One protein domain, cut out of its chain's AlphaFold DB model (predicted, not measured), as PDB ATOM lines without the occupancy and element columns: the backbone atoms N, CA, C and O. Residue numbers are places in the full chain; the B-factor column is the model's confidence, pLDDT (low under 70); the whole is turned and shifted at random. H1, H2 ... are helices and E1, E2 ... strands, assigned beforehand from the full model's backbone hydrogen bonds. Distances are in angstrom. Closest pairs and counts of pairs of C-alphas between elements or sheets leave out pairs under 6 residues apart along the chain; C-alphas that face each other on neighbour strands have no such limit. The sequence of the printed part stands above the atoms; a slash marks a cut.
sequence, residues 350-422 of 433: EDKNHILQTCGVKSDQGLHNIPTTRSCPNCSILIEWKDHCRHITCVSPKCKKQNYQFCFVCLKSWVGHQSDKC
ATOM      1  N   GLU A 350     -29.840  -4.491  34.828       65.75
ATOM      2  CA  GLU A 350     -31.004  -3.870  35.464       65.75
ATOM      3  C   GLU A 350     -32.022  -4.888  36.004       65.75
ATOM      4  O   GLU A 350     -32.484  -4.712  37.124       65.75
ATOM      5  N   ASP A 351     -32.322  -5.991  35.303       65.75
ATOM      6  CA  ASP A 351     -33.236  -7.037  35.801       65.75
ATOM      7  C   ASP A 351     -32.613  -7.813  36.962       65.75
ATOM      8  O   ASP A 351     -33.288  -8.143  37.940       65.75
ATOM      9  N   LYS A 352     -31.309  -8.107  36.880       72.25
ATOM     10  CA  LYS A 352     -30.590  -8.732  37.995       72.25
ATOM     11  C   LYS A 352     -30.591  -7.812  39.209       72.25
ATOM     12  O   LYS A 352     -30.869  -8.280  40.308       72.25
ATOM     13  N   ASN A 353     -30.341  -6.518  39.012       79.56
ATOM     14  CA  ASN A 353     -30.414  -5.518  40.070       79.56
ATOM     15  C   ASN A 353     -31.837  -5.387  40.609       79.56
ATOM     16  O   ASN A 353     -32.013  -5.393  41.820       79.56
ATOM     17  N   HIS A 354     -32.860  -5.395  39.757       78.75
ATOM     18  CA  HIS A 354     -34.253  -5.397  40.189       78.75
ATOM     19  C   HIS A 354     -34.549  -6.601  41.093       78.75
ATOM     20  O   HIS A 354     -35.110  -6.425  42.170       78.75
ATOM     21  N   ILE A 355     -34.118  -7.814  40.728       77.38
ATOM     22  CA  ILE A 355     -34.275  -9.012  41.573       77.38
ATOM     23  C   ILE A 355     -33.496  -8.869  42.891       77.38
ATOM     24  O   ILE A 355     -34.039  -9.155  43.956       77.38
ATOM     25  N   LEU A 356     -32.246  -8.401  42.855       85.31
ATOM     26  CA  LEU A 356     -31.427  -8.211  44.060       85.31
ATOM     27  C   LEU A 356     -32.032  -7.171  45.017       85.31
ATOM     28  O   LEU A 356     -31.954  -7.334  46.237       85.31
ATOM     29  N   GLN A 357     -32.697  -6.146  44.478       87.81
ATOM     30  CA  GLN A 357     -33.351  -5.098  45.260       87.81
ATOM     31  C   GLN A 357     -34.750  -5.496  45.761       87.81
ATOM     32  O   GLN A 357     -35.102  -5.160  46.889       87.81
ATOM     33  N   THR A 358     -35.527  -6.257  44.982       84.25
ATOM     34  CA  THR A 358     -36.945  -6.566  45.281       84.25
ATOM     35  C   THR A 358     -37.206  -7.971  45.822       84.25
ATOM     36  O   THR A 358     -38.320  -8.243  46.268       84.25
ATOM     37  N   CYS A 359     -36.221  -8.880  45.815       79.62
ATOM     38  CA  CYS A 359     -36.422 -10.233  46.338       79.62
ATOM     39  C   CYS A 359     -36.845 -10.220  47.817       79.62
ATOM     40  O   CYS A 359     -36.467  -9.322  48.577       79.62
ATOM     41  N   GLY A 360     -37.621 -11.232  48.214       82.88
ATOM     42  CA  GLY A 360     -38.135 -11.378  49.573       82.88
ATOM     43  C   GLY A 360     -37.030 -11.478  50.625       82.88
ATOM     44  O   GLY A 360     -35.840 -11.539  50.312       82.88
ATOM     45  N   VAL A 361     -37.422 -11.500  51.897       89.12
ATOM     46  CA  VAL A 361     -36.486 -11.661  53.014       89.12
ATOM     47  C   VAL A 361     -36.871 -12.832  53.906       89.12
ATOM     48  O   VAL A 361     -38.049 -13.145  54.066       89.12
ATOM     49  N   LYS A 362     -35.866 -13.470  54.501       86.94
ATOM     50  CA  LYS A 362     -35.996 -14.505  55.532       86.94
ATOM     51  C   LYS A 362     -35.200 -14.086  56.777       86.94
ATOM     52  O   LYS A 362     -34.377 -13.173  56.719       86.94
ATOM     53  N   SER A 363     -35.456 -14.744  57.906       86.44
ATOM     54  CA  SER A 363     -34.683 -14.573  59.147       86.44
ATOM     55  C   SER A 363     -34.005 -15.892  59.521       86.44
ATOM     56  O   SER A 363     -34.580 -16.951  59.281       86.44
ATOM     57  N   ASP A 364     -32.805 -15.832  60.096       81.00
ATOM     58  CA  ASP A 364     -32.042 -17.004  60.547       81.00
ATOM     59  C   ASP A 364     -31.110 -16.650  61.714       81.00
ATOM     60  O   ASP A 364     -30.407 -15.644  61.654       81.00
ATOM     61  N   GLN A 365     -31.099 -17.484  62.763       72.94
ATOM     62  CA  GLN A 365     -30.199 -17.398  63.931       72.94
ATOM     63  C   GLN A 365     -29.945 -15.959  64.438       72.94
ATOM     64  O   GLN A 365     -28.802 -15.520  64.566       72.94
ATOM     65  N   GLY A 366     -31.016 -15.199  64.692       76.25
ATOM     66  CA  GLY A 366     -30.945 -13.828  65.222       76.25
ATOM     67  C   GLY A 366     -30.647 -12.729  64.191       76.25
ATOM     68  O   GLY A 366     -30.682 -11.551  64.539       76.25
ATOM     69  N   LEU A 367     -30.402 -13.078  62.924       80.31
ATOM     70  CA  LEU A 367     -30.304 -12.129  61.816       80.31
ATOM     71  C   LEU A 367     -31.648 -12.028  61.089       80.31
ATOM     72  O   LEU A 367     -32.202 -13.021  60.611       80.31
ATOM     73  N   HIS A 368     -32.156 -10.804  60.981       83.44
ATOM     74  CA  HIS A 368     -33.397 -10.482  60.284       83.44
ATOM     75  C   HIS A 368     -33.113  -9.839  58.922       83.44
ATOM     76  O   HIS A 368     -32.042  -9.278  58.702       83.44
ATOM     77  N   ASN A 369     -34.099  -9.880  58.024       85.50
ATOM     78  CA  ASN A 369     -34.067  -9.223  56.710       85.50
ATOM     79  C   ASN A 369     -33.017  -9.762  55.716       85.50
ATOM     80  O   ASN A 369     -32.527  -9.017  54.867       85.50
ATOM     81  N   ILE A 370     -32.683 -11.054  55.770       88.31
ATOM     82  CA  ILE A 370     -31.731 -11.675  54.841       88.31
ATOM     83  C   ILE A 370     -32.405 -11.842  53.467       88.31
ATOM     84  O   ILE A 370     -33.412 -12.548  53.395       88.31
ATOM     85  N   PRO A 371     -31.885 -11.244  52.376       88.56
ATOM     86  CA  PRO A 371     -32.469 -11.389  51.041       88.56
ATOM     87  C   PRO A 371     -32.535 -12.855  50.597       88.56
ATOM     88  O   PRO A 371     -31.560 -13.583  50.751       88.56
ATOM     89  N   THR A 372     -33.650 -13.294  50.007       87.75
ATOM     90  CA  THR A 372     -33.807 -14.675  49.509       87.75
ATOM     91  C   THR A 372     -32.950 -14.964  48.286       87.75
ATOM     92  O   THR A 372     -32.684 -16.125  47.991       87.75
ATOM     93  N   THR A 373     -32.508 -13.924  47.579       88.06
ATOM     94  CA  THR A 373     -31.711 -14.040  46.360       88.06
ATOM     95  C   THR A 373     -30.528 -13.083  46.426       88.06
ATOM     96  O   THR A 373     -30.689 -11.898  46.713       88.06
ATOM     97  N   ARG A 374     -29.327 -13.586  46.137       89.88
ATOM     98  CA  ARG A 374     -28.080 -12.807  46.069       89.88
ATOM     99  C   ARG A 374     -27.300 -13.138  44.807       89.88
ATOM    100  O   ARG A 374     -27.623 -14.098  44.117       89.88
ATOM    101  N   SER A 375     -26.284 -12.352  44.478       89.50
ATOM    102  CA  SER A 375     -25.392 -12.625  43.350       89.50
ATOM    103  C   SER A 375     -24.024 -13.102  43.829       89.50
ATOM    104  O   SER A 375     -23.539 -12.708  44.888       89.50
ATOM    105  N   CYS A 376     -23.373 -13.966  43.052       87.94
ATOM    106  CA  CYS A 376     -21.989 -14.349  43.314       87.94
ATOM    107  C   CYS A 376     -21.074 -13.116  43.178       87.94
ATOM    108  O   CYS A 376     -21.036 -12.552  42.079       87.94
ATOM    109  N   PRO A 377     -20.287 -12.748  44.209       89.38
ATOM    110  CA  PRO A 377     -19.401 -11.581  44.150       89.38
ATOM    111  C   PRO A 377     -18.354 -11.632  43.030       89.38
ATOM    112  O   PRO A 377     -17.865 -10.596  42.605       89.38
ATOM    113  N   ASN A 378     -18.015 -12.829  42.535       84.44
ATOM    114  CA  ASN A 378     -16.994 -13.010  41.500       84.44
ATOM    115  C   ASN A 378     -17.547 -13.093  40.065       84.44
ATOM    116  O   ASN A 378     -16.833 -12.796  39.115       84.44
ATOM    117  N   CYS A 379     -18.783 -13.562  39.862       79.94
ATOM    118  CA  CYS A 379     -19.299 -13.815  38.504       79.94
ATOM    119  C   CYS A 379     -20.726 -13.327  38.242       79.94
ATOM    120  O   CYS A 379     -21.246 -13.553  37.147       79.94
ATOM    121  N   SER A 380     -21.371 -12.702  39.228       83.31
ATOM    122  CA  SER A 380     -22.679 -12.049  39.076       83.31
ATOM    123  C   SER A 380     -23.814 -12.977  38.607       83.31
ATOM    124  O   SER A 380     -24.789 -12.538  37.983       83.31
ATOM    125  N   ILE A 381     -23.694 -14.278  38.898       79.94
ATOM    126  CA  ILE A 381     -24.785 -15.259  38.795       79.94
ATOM    127  C   ILE A 381     -25.673 -15.153  40.031       79.94
ATOM    128  O   ILE A 381     -25.156 -15.043  41.141       79.94
ATOM    129  N   LEU A 382     -26.992 -15.178  39.829       82.69
ATOM    130  CA  LEU A 382     -27.976 -15.151  40.910       82.69
ATOM    131  C   LEU A 382     -28.067 -16.516  41.596       82.69
ATOM    132  O   LEU A 382     -28.000 -17.556  40.944       82.69
ATOM    133  N   ILE A 383     -28.202 -16.488  42.916       85.00
ATOM    134  CA  ILE A 383     -28.195 -17.633  43.819       85.00
ATOM    135  C   ILE A 383     -29.353 -17.437  44.793       85.00
ATOM    136  O   ILE A 383     -29.456 -16.396  45.444       85.00
ATOM    137  N   GLU A 384     -30.232 -18.429  44.867       85.81
ATOM    138  CA  GLU A 384     -31.379 -18.449  45.773       85.81
ATOM    139  C   GLU A 384     -31.028 -19.185  47.070       85.81
ATOM    140  O   GLU A 384     -30.320 -20.193  47.061       85.81
ATOM    141  N   TRP A 385     -31.543 -18.687  48.189       84.94
ATOM    142  CA  TRP A 385     -31.308 -19.243  49.511       84.94
ATOM    143  C   TRP A 385     -32.359 -20.293  49.880       84.94
ATOM    144  O   TRP A 385     -33.448 -19.971  50.381       84.94
ATOM    145  N   LYS A 386     -32.026 -21.557  49.602       68.81
ATOM    146  CA  LYS A 386     -32.930 -22.698  49.790       68.81
ATOM    147  C   LYS A 386     -32.842 -23.307  51.195       68.81
ATOM    148  O   LYS A 386     -33.864 -23.358  51.868       68.81
ATOM    149  N   ASP A 387     -31.636 -23.601  51.690       73.00
ATOM    150  CA  ASP A 387     -31.465 -24.516  52.839       73.00
ATOM    151  C   ASP A 387     -30.913 -23.866  54.118       73.00
ATOM    152  O   ASP A 387     -30.224 -24.515  54.899       73.00
ATOM    153  N   HIS A 388     -31.106 -22.556  54.316       75.81
ATOM    154  CA  HIS A 388     -30.516 -21.779  55.428       75.81
ATOM    155  C   HIS A 388     -28.973 -21.851  55.536       75.81
ATOM    156  O   HIS A 388     -28.362 -21.214  56.395       75.81
ATOM    157  N   CYS A 389     -28.311 -22.554  54.614       83.06
ATOM    158  CA  CYS A 389     -26.870 -22.695  54.572       83.06
ATOM    159  C   CYS A 389     -26.218 -21.354  54.233       83.06
ATOM    160  O   CYS A 389     -26.588 -20.674  53.272       83.06
ATOM    161  N   ARG A 390     -25.228 -20.964  55.038       88.00
ATOM    162  CA  ARG A 390     -24.445 -19.746  54.810       88.00
ATOM    163  C   ARG A 390     -23.285 -19.983  53.851       88.00
ATOM    164  O   ARG A 390     -22.770 -19.007  53.320       88.00
ATOM    165  N   HIS A 391     -22.863 -21.226  53.637       91.75
ATOM    166  CA  HIS A 391     -21.741 -21.581  52.770       91.75
ATOM    167  C   HIS A 391     -22.208 -21.770  51.336       91.75
ATOM    168  O   HIS A 391     -23.046 -22.622  51.059       91.75
ATOM    169  N   ILE A 392     -21.642 -20.999  50.413       91.44
ATOM    170  CA  ILE A 392     -21.959 -21.105  48.994       91.44
ATOM    171  C   ILE A 392     -20.699 -21.424  48.211       91.44
ATOM    172  O   ILE A 392     -19.731 -20.666  48.245       91.44
ATOM    173  N   THR A 393     -20.754 -22.505  47.435       90.62
ATOM    174  CA  THR A 393     -19.760 -22.824  46.405       90.62
ATOM    175  C   THR A 393     -20.346 -22.481  45.041       90.62
ATOM    176  O   THR A 393     -21.369 -23.033  44.638       90.62
ATOM    177  N   CYS A 394     -19.738 -21.537  44.319       82.44
ATOM    178  CA  CYS A 394     -20.300 -21.082  43.049       82.44
ATOM    179  C   CYS A 394     -20.003 -22.073  41.913       82.44
ATOM    180  O   CYS A 394     -18.851 -22.294  41.545       82.44
ATOM    181  N   VAL A 395     -21.061 -22.602  41.295       80.69
ATOM    182  CA  VAL A 395     -20.982 -23.618  40.228       80.69
ATOM    183  C   VAL A 395     -20.789 -23.041  38.820       80.69
ATOM    184  O   VAL A 395     -20.752 -23.787  37.842       80.69
ATOM    185  N   SER A 396     -20.680 -21.717  38.681       73.94
ATOM    186  CA  SER A 396     -20.556 -21.093  37.362       73.94
ATOM    187  C   SER A 396     -19.239 -21.466  36.672       73.94
ATOM    188  O   SER A 396     -18.223 -21.599  37.351       73.94
ATOM    189  N   PRO A 397     -19.184 -21.544  35.329       68.25
ATOM    190  CA  PRO A 397     -17.943 -21.862  34.616       68.25
ATOM    191  C   PRO A 397     -16.769 -20.924  34.951       68.25
ATOM    192  O   PRO A 397     -15.626 -21.374  34.996       68.25
ATOM    193  N   LYS A 398     -17.051 -19.637  35.235       73.75
ATOM    194  CA  LYS A 398     -16.047 -18.652  35.680       73.75
ATOM    195  C   LYS A 398     -15.495 -18.987  37.077       73.75
ATOM    196  O   LYS A 398     -14.298 -18.873  37.298       73.75
ATOM    197  N   CYS A 399     -16.348 -19.414  38.010       80.56
ATOM    198  CA  CYS A 399     -15.963 -19.687  39.401       80.56
ATOM    199  C   CYS A 399     -15.473 -21.118  39.652       80.56
ATOM    200  O   CYS A 399     -14.674 -21.337  40.563       80.56
ATOM    201  N   LYS A 400     -15.929 -22.084  38.849       81.25
ATOM    202  CA  LYS A 400     -15.634 -23.511  39.012       81.25
ATOM    203  C   LYS A 400     -14.136 -23.801  38.898       81.25
ATOM    204  O   LYS A 400     -13.623 -24.615  39.655       81.25
ATOM    205  N   LYS A 401     -13.421 -23.090  38.016       78.62
ATOM    206  CA  LYS A 401     -11.962 -23.236  37.828       78.62
ATOM    207  C   LYS A 401     -11.141 -22.896  39.075       78.62
ATOM    208  O   LYS A 401     -10.047 -23.420  39.230       78.62
ATOM    209  N   GLN A 402     -11.660 -22.030  39.941       84.00
ATOM    210  CA  GLN A 402     -10.958 -21.518  41.121       84.00
ATOM    211  C   GLN A 402     -11.627 -21.929  42.440       84.00
ATOM    212  O   GLN A 402     -11.295 -21.374  43.481       84.00
ATOM    213  N   ASN A 403     -12.586 -22.865  42.390       87.12
ATOM    214  CA  ASN A 403     -13.374 -23.326  43.537       87.12
ATOM    215  C   ASN A 403     -13.848 -22.162  44.431       87.12
ATOM    216  O   ASN A 403     -13.580 -22.123  45.630       87.12
ATOM    217  N   TYR A 404     -14.485 -21.155  43.823       90.19
ATOM    218  CA  TYR A 404     -14.841 -19.930  44.539       90.19
ATOM    219  C   TYR A 404     -15.954 -20.179  45.566       90.19
ATOM    220  O   TYR A 404     -17.067 -20.574  45.201       90.19
ATOM    221  N   GLN A 405     -15.658 -19.883  46.834       94.00
ATOM    222  CA  GLN A 405     -16.558 -20.088  47.966       94.00
ATOM    223  C   GLN A 405     -16.734 -18.806  48.776       94.00
ATOM    224  O   GLN A 405     -15.766 -18.107  49.079       94.00
ATOM    225  N   PHE A 406     -17.969 -18.508  49.165       93.94
ATOM    226  CA  PHE A 406     -18.295 -17.298  49.913       93.94
ATOM    227  C   PHE A 406     -19.481 -17.514  50.854       93.94
ATOM    228  O   PHE A 406     -20.220 -18.493  50.746       93.94
ATOM    229  N   CYS A 407     -19.649 -16.597  51.802       93.00
ATOM    230  CA  CYS A 407     -20.788 -16.587  52.703       93.00
ATOM    231  C   CYS A 407     -22.001 -15.912  52.047       93.00
ATOM    232  O   CYS A 407     -21.904 -14.764  51.616       93.00
ATOM    233  N   PHE A 408     -23.166 -16.563  52.040       92.06
ATOM    234  CA  PHE A 408     -24.407 -15.978  51.524       92.06
ATOM    235  C   PHE A 408     -24.820 -14.716  52.298       92.06
ATOM    236  O   PHE A 408     -25.305 -13.759  51.710       92.06
ATOM    237  N   VAL A 409     -24.604 -14.678  53.615       90.56
ATOM    238  CA  VAL A 409     -25.065 -13.578  54.481       90.56
ATOM    239  C   VAL A 409     -24.185 -12.335  54.345       90.56
ATOM    240  O   VAL A 409     -24.703 -11.242  54.110       90.56
ATOM    241  N   CYS A 410     -22.866 -12.490  54.488       91.88
ATOM    242  CA  CYS A 410     -21.930 -11.363  54.531       91.88
ATOM    243  C   CYS A 410     -21.174 -11.121  53.216       91.88
ATOM    244  O   CYS A 410     -20.418 -10.157  53.124       91.88
ATOM    245  N   LEU A 411     -21.341 -11.993  52.214       91.94
ATOM    246  CA  LEU A 411     -20.681 -11.952  50.899       91.94
ATOM    247  C   LEU A 411     -19.148 -12.072  50.906       91.94
ATOM    248  O   LEU A 411     -18.523 -12.002  49.848       91.94
ATOM    249  N   LYS A 412     -18.522 -12.274  52.071       92.62
ATOM    250  CA  LYS A 412     -17.069 -12.453  52.191       92.62
ATOM    251  C   LYS A 412     -16.653 -13.874  51.820       92.62
ATOM    252  O   LYS A 412     -17.467 -14.797  51.854       92.62
ATOM    253  N   SER A 413     -15.368 -14.038  51.503       90.31
ATOM    254  CA  SER A 413     -14.741 -15.348  51.297       90.31
ATOM    255  C   SER A 413     -15.099 -16.312  52.427       90.31
ATOM    256  O   SER A 413     -15.100 -15.925  53.596       90.31
ATOM    257  N   TRP A 414     -15.394 -17.563  52.072       91.50
ATOM    258  CA  TRP A 414     -15.645 -18.605  53.067       91.50
ATOM    259  C   TRP A 414     -14.362 -19.015  53.800       91.50
ATOM    260  O   TRP A 414     -14.392 -19.381  54.974       91.50
ATOM    261  N   VAL A 415     -13.215 -18.912  53.124       87.31
ATOM    262  CA  VAL A 415     -11.908 -19.237  53.701       87.31
ATOM    263  C   VAL A 415     -11.601 -18.253  54.833       87.31
ATOM    264  O   VAL A 415     -11.416 -17.061  54.587       87.31
ATOM    265  N   GLY A 416     -11.562 -18.753  56.074       83.19
ATOM    266  CA  GLY A 416     -11.338 -17.945  57.280       83.19
ATOM    267  C   GLY A 416     -12.581 -17.223  57.820       83.19
ATOM    268  O   GLY A 416     -12.447 -16.321  58.646       83.19
ATOM    269  N   HIS A 417     -13.786 -17.586  57.367       87.75
ATOM    270  CA  HIS A 417     -15.030 -16.962  57.820       87.75
ATOM    271  C   HIS A 417     -15.390 -17.342  59.270       87.75
ATOM    272  O   HIS A 417     -15.371 -18.512  59.644       87.75
ATOM    273  N   GLN A 418     -15.776 -16.346  60.072       85.25
ATOM    274  CA  GLN A 418     -16.183 -16.486  61.475       85.25
ATOM    275  C   GLN A 418     -17.693 -16.231  61.616       85.25
ATOM    276  O   GLN A 418     -18.163 -15.120  61.361       85.25
ATOM    277  N   SER A 419     -18.464 -17.262  61.981       79.94
ATOM    278  CA  SER A 419     -19.937 -17.204  62.037       79.94
ATOM    279  C   SER A 419     -20.475 -16.270  63.126       79.94
ATOM    280  O   SER A 419     -21.504 -15.633  62.920       79.94
ATOM    281  N   ASP A 420     -19.756 -16.151  64.238       80.62
ATOM    282  CA  ASP A 420     -20.019 -15.264  65.379       80.62
ATOM    283  C   ASP A 420     -19.854 -13.775  65.036       80.62
ATOM    284  O   ASP A 420     -20.505 -12.922  65.632       80.62
ATOM    285  N   LYS A 421     -19.028 -13.453  64.032       82.00
ATOM    286  CA  LYS A 421     -18.802 -12.082  63.533       82.00
ATOM    287  C   LYS A 421     -19.468 -11.819  62.182       82.00
ATOM    288  O   LYS A 421     -19.143 -10.845  61.498       82.00
ATOM    289  N   CYS A 422     -20.367 -12.705  61.760       85.88
ATOM    290  CA  CYS A 422     -21.038 -12.616  60.473       85.88
ATOM    291  C   CYS A 422     -22.136 -11.549  60.522       85.88
ATOM    292  O   CYS A 422     -23.172 -11.735  61.157       85.88
TER     293      CYS A 422
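This is residues 350 to 422 of the 433 residues of an uncharacterized protein of Oxytricha trifallax (UniProt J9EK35). A flat, compact slab is built of three small two-stranded antiparallel sheets strung out by loops, with the helix H1 packing on E3 at one edge and the unnamed last stretch, residues 408 to 422, folding round at the opposite edge. The pair E1 and E2 makes one end of the long axis, E3 and E4 sit between, and the pair E5 and E6 reaches toward the other end, where the short helix H2 lies in the loop that joins these two strands. The 73 printed residues hold two named helices and six named strands in the order H1 E1 E2 E3 E4 E5 H2 E6, a mixed class of helices and strands with 34 residues, under half, in named elements. The radius of gyration of the C-alphas is 12.3 A, and the C-alphas span 34 by 32 by 18 A.

Start with E1, residues 361 to 364, and E2, residues 367 to 371, a hairpin with 145 degrees between its directions; look for N 362 and O 370, 2.8 A apart, within hydrogen-bond range. E2 runs on into E3, residues 373 to 375, across a break of 1 residue at 70 degrees, and the two meet only through their link. E3 forms a hairpin with E4, residues 382 to 384, antiparallel at 147 degrees, with N 383 and O 374 within hydrogen-bond range at 2.7 A. Find H1, residues 350 to 358, by its closest C-alphas to E3: those of Leu 356 in H1 and Arg 374 in E3 are 6.0 A apart, and the two elements have 4 pairs of C-alphas within 8 A. The third sheet joins E5, residues 391 to 393, to E6, residues 405 to 407, antiparallel at 151 degrees, with N 392 and O 406 within hydrogen-bond range at 2.9 A. E4 and E5 are apart, as are E3 and E6. H2, residues 397 to 400, is apart from H1. In H1 every O i to N i+4 pair is within hydrogen-bond range; H2 is too short for such a pair, and its one O i to N i+3 pair is not within range.

Find C-alpha 350 at (-31.004, -3.870, 35.464); from there H1 runs 11.8 A to C-alpha 358. E1 measures 10.2 A and E2 11.0 A, ending at C-alpha 371 at (-32.469, -11.389, 51.041). E3 is 7.1 A long, E4 and E5 6.8 A each, H2 5.2 A and E6 7.3 A, ending at C-alpha 407 at (-20.788, -16.587, 52.703).

Look for the two C-alphas farthest apart, those of Gly 366 and Lys 401, at 34.6 A. The printed part has no cut and no long link between named elements; residues 408 to 422 hold no named element. The mean pLDDT of the printed part is 83.8, with residues 350 to 351, 386 and 397 under 70.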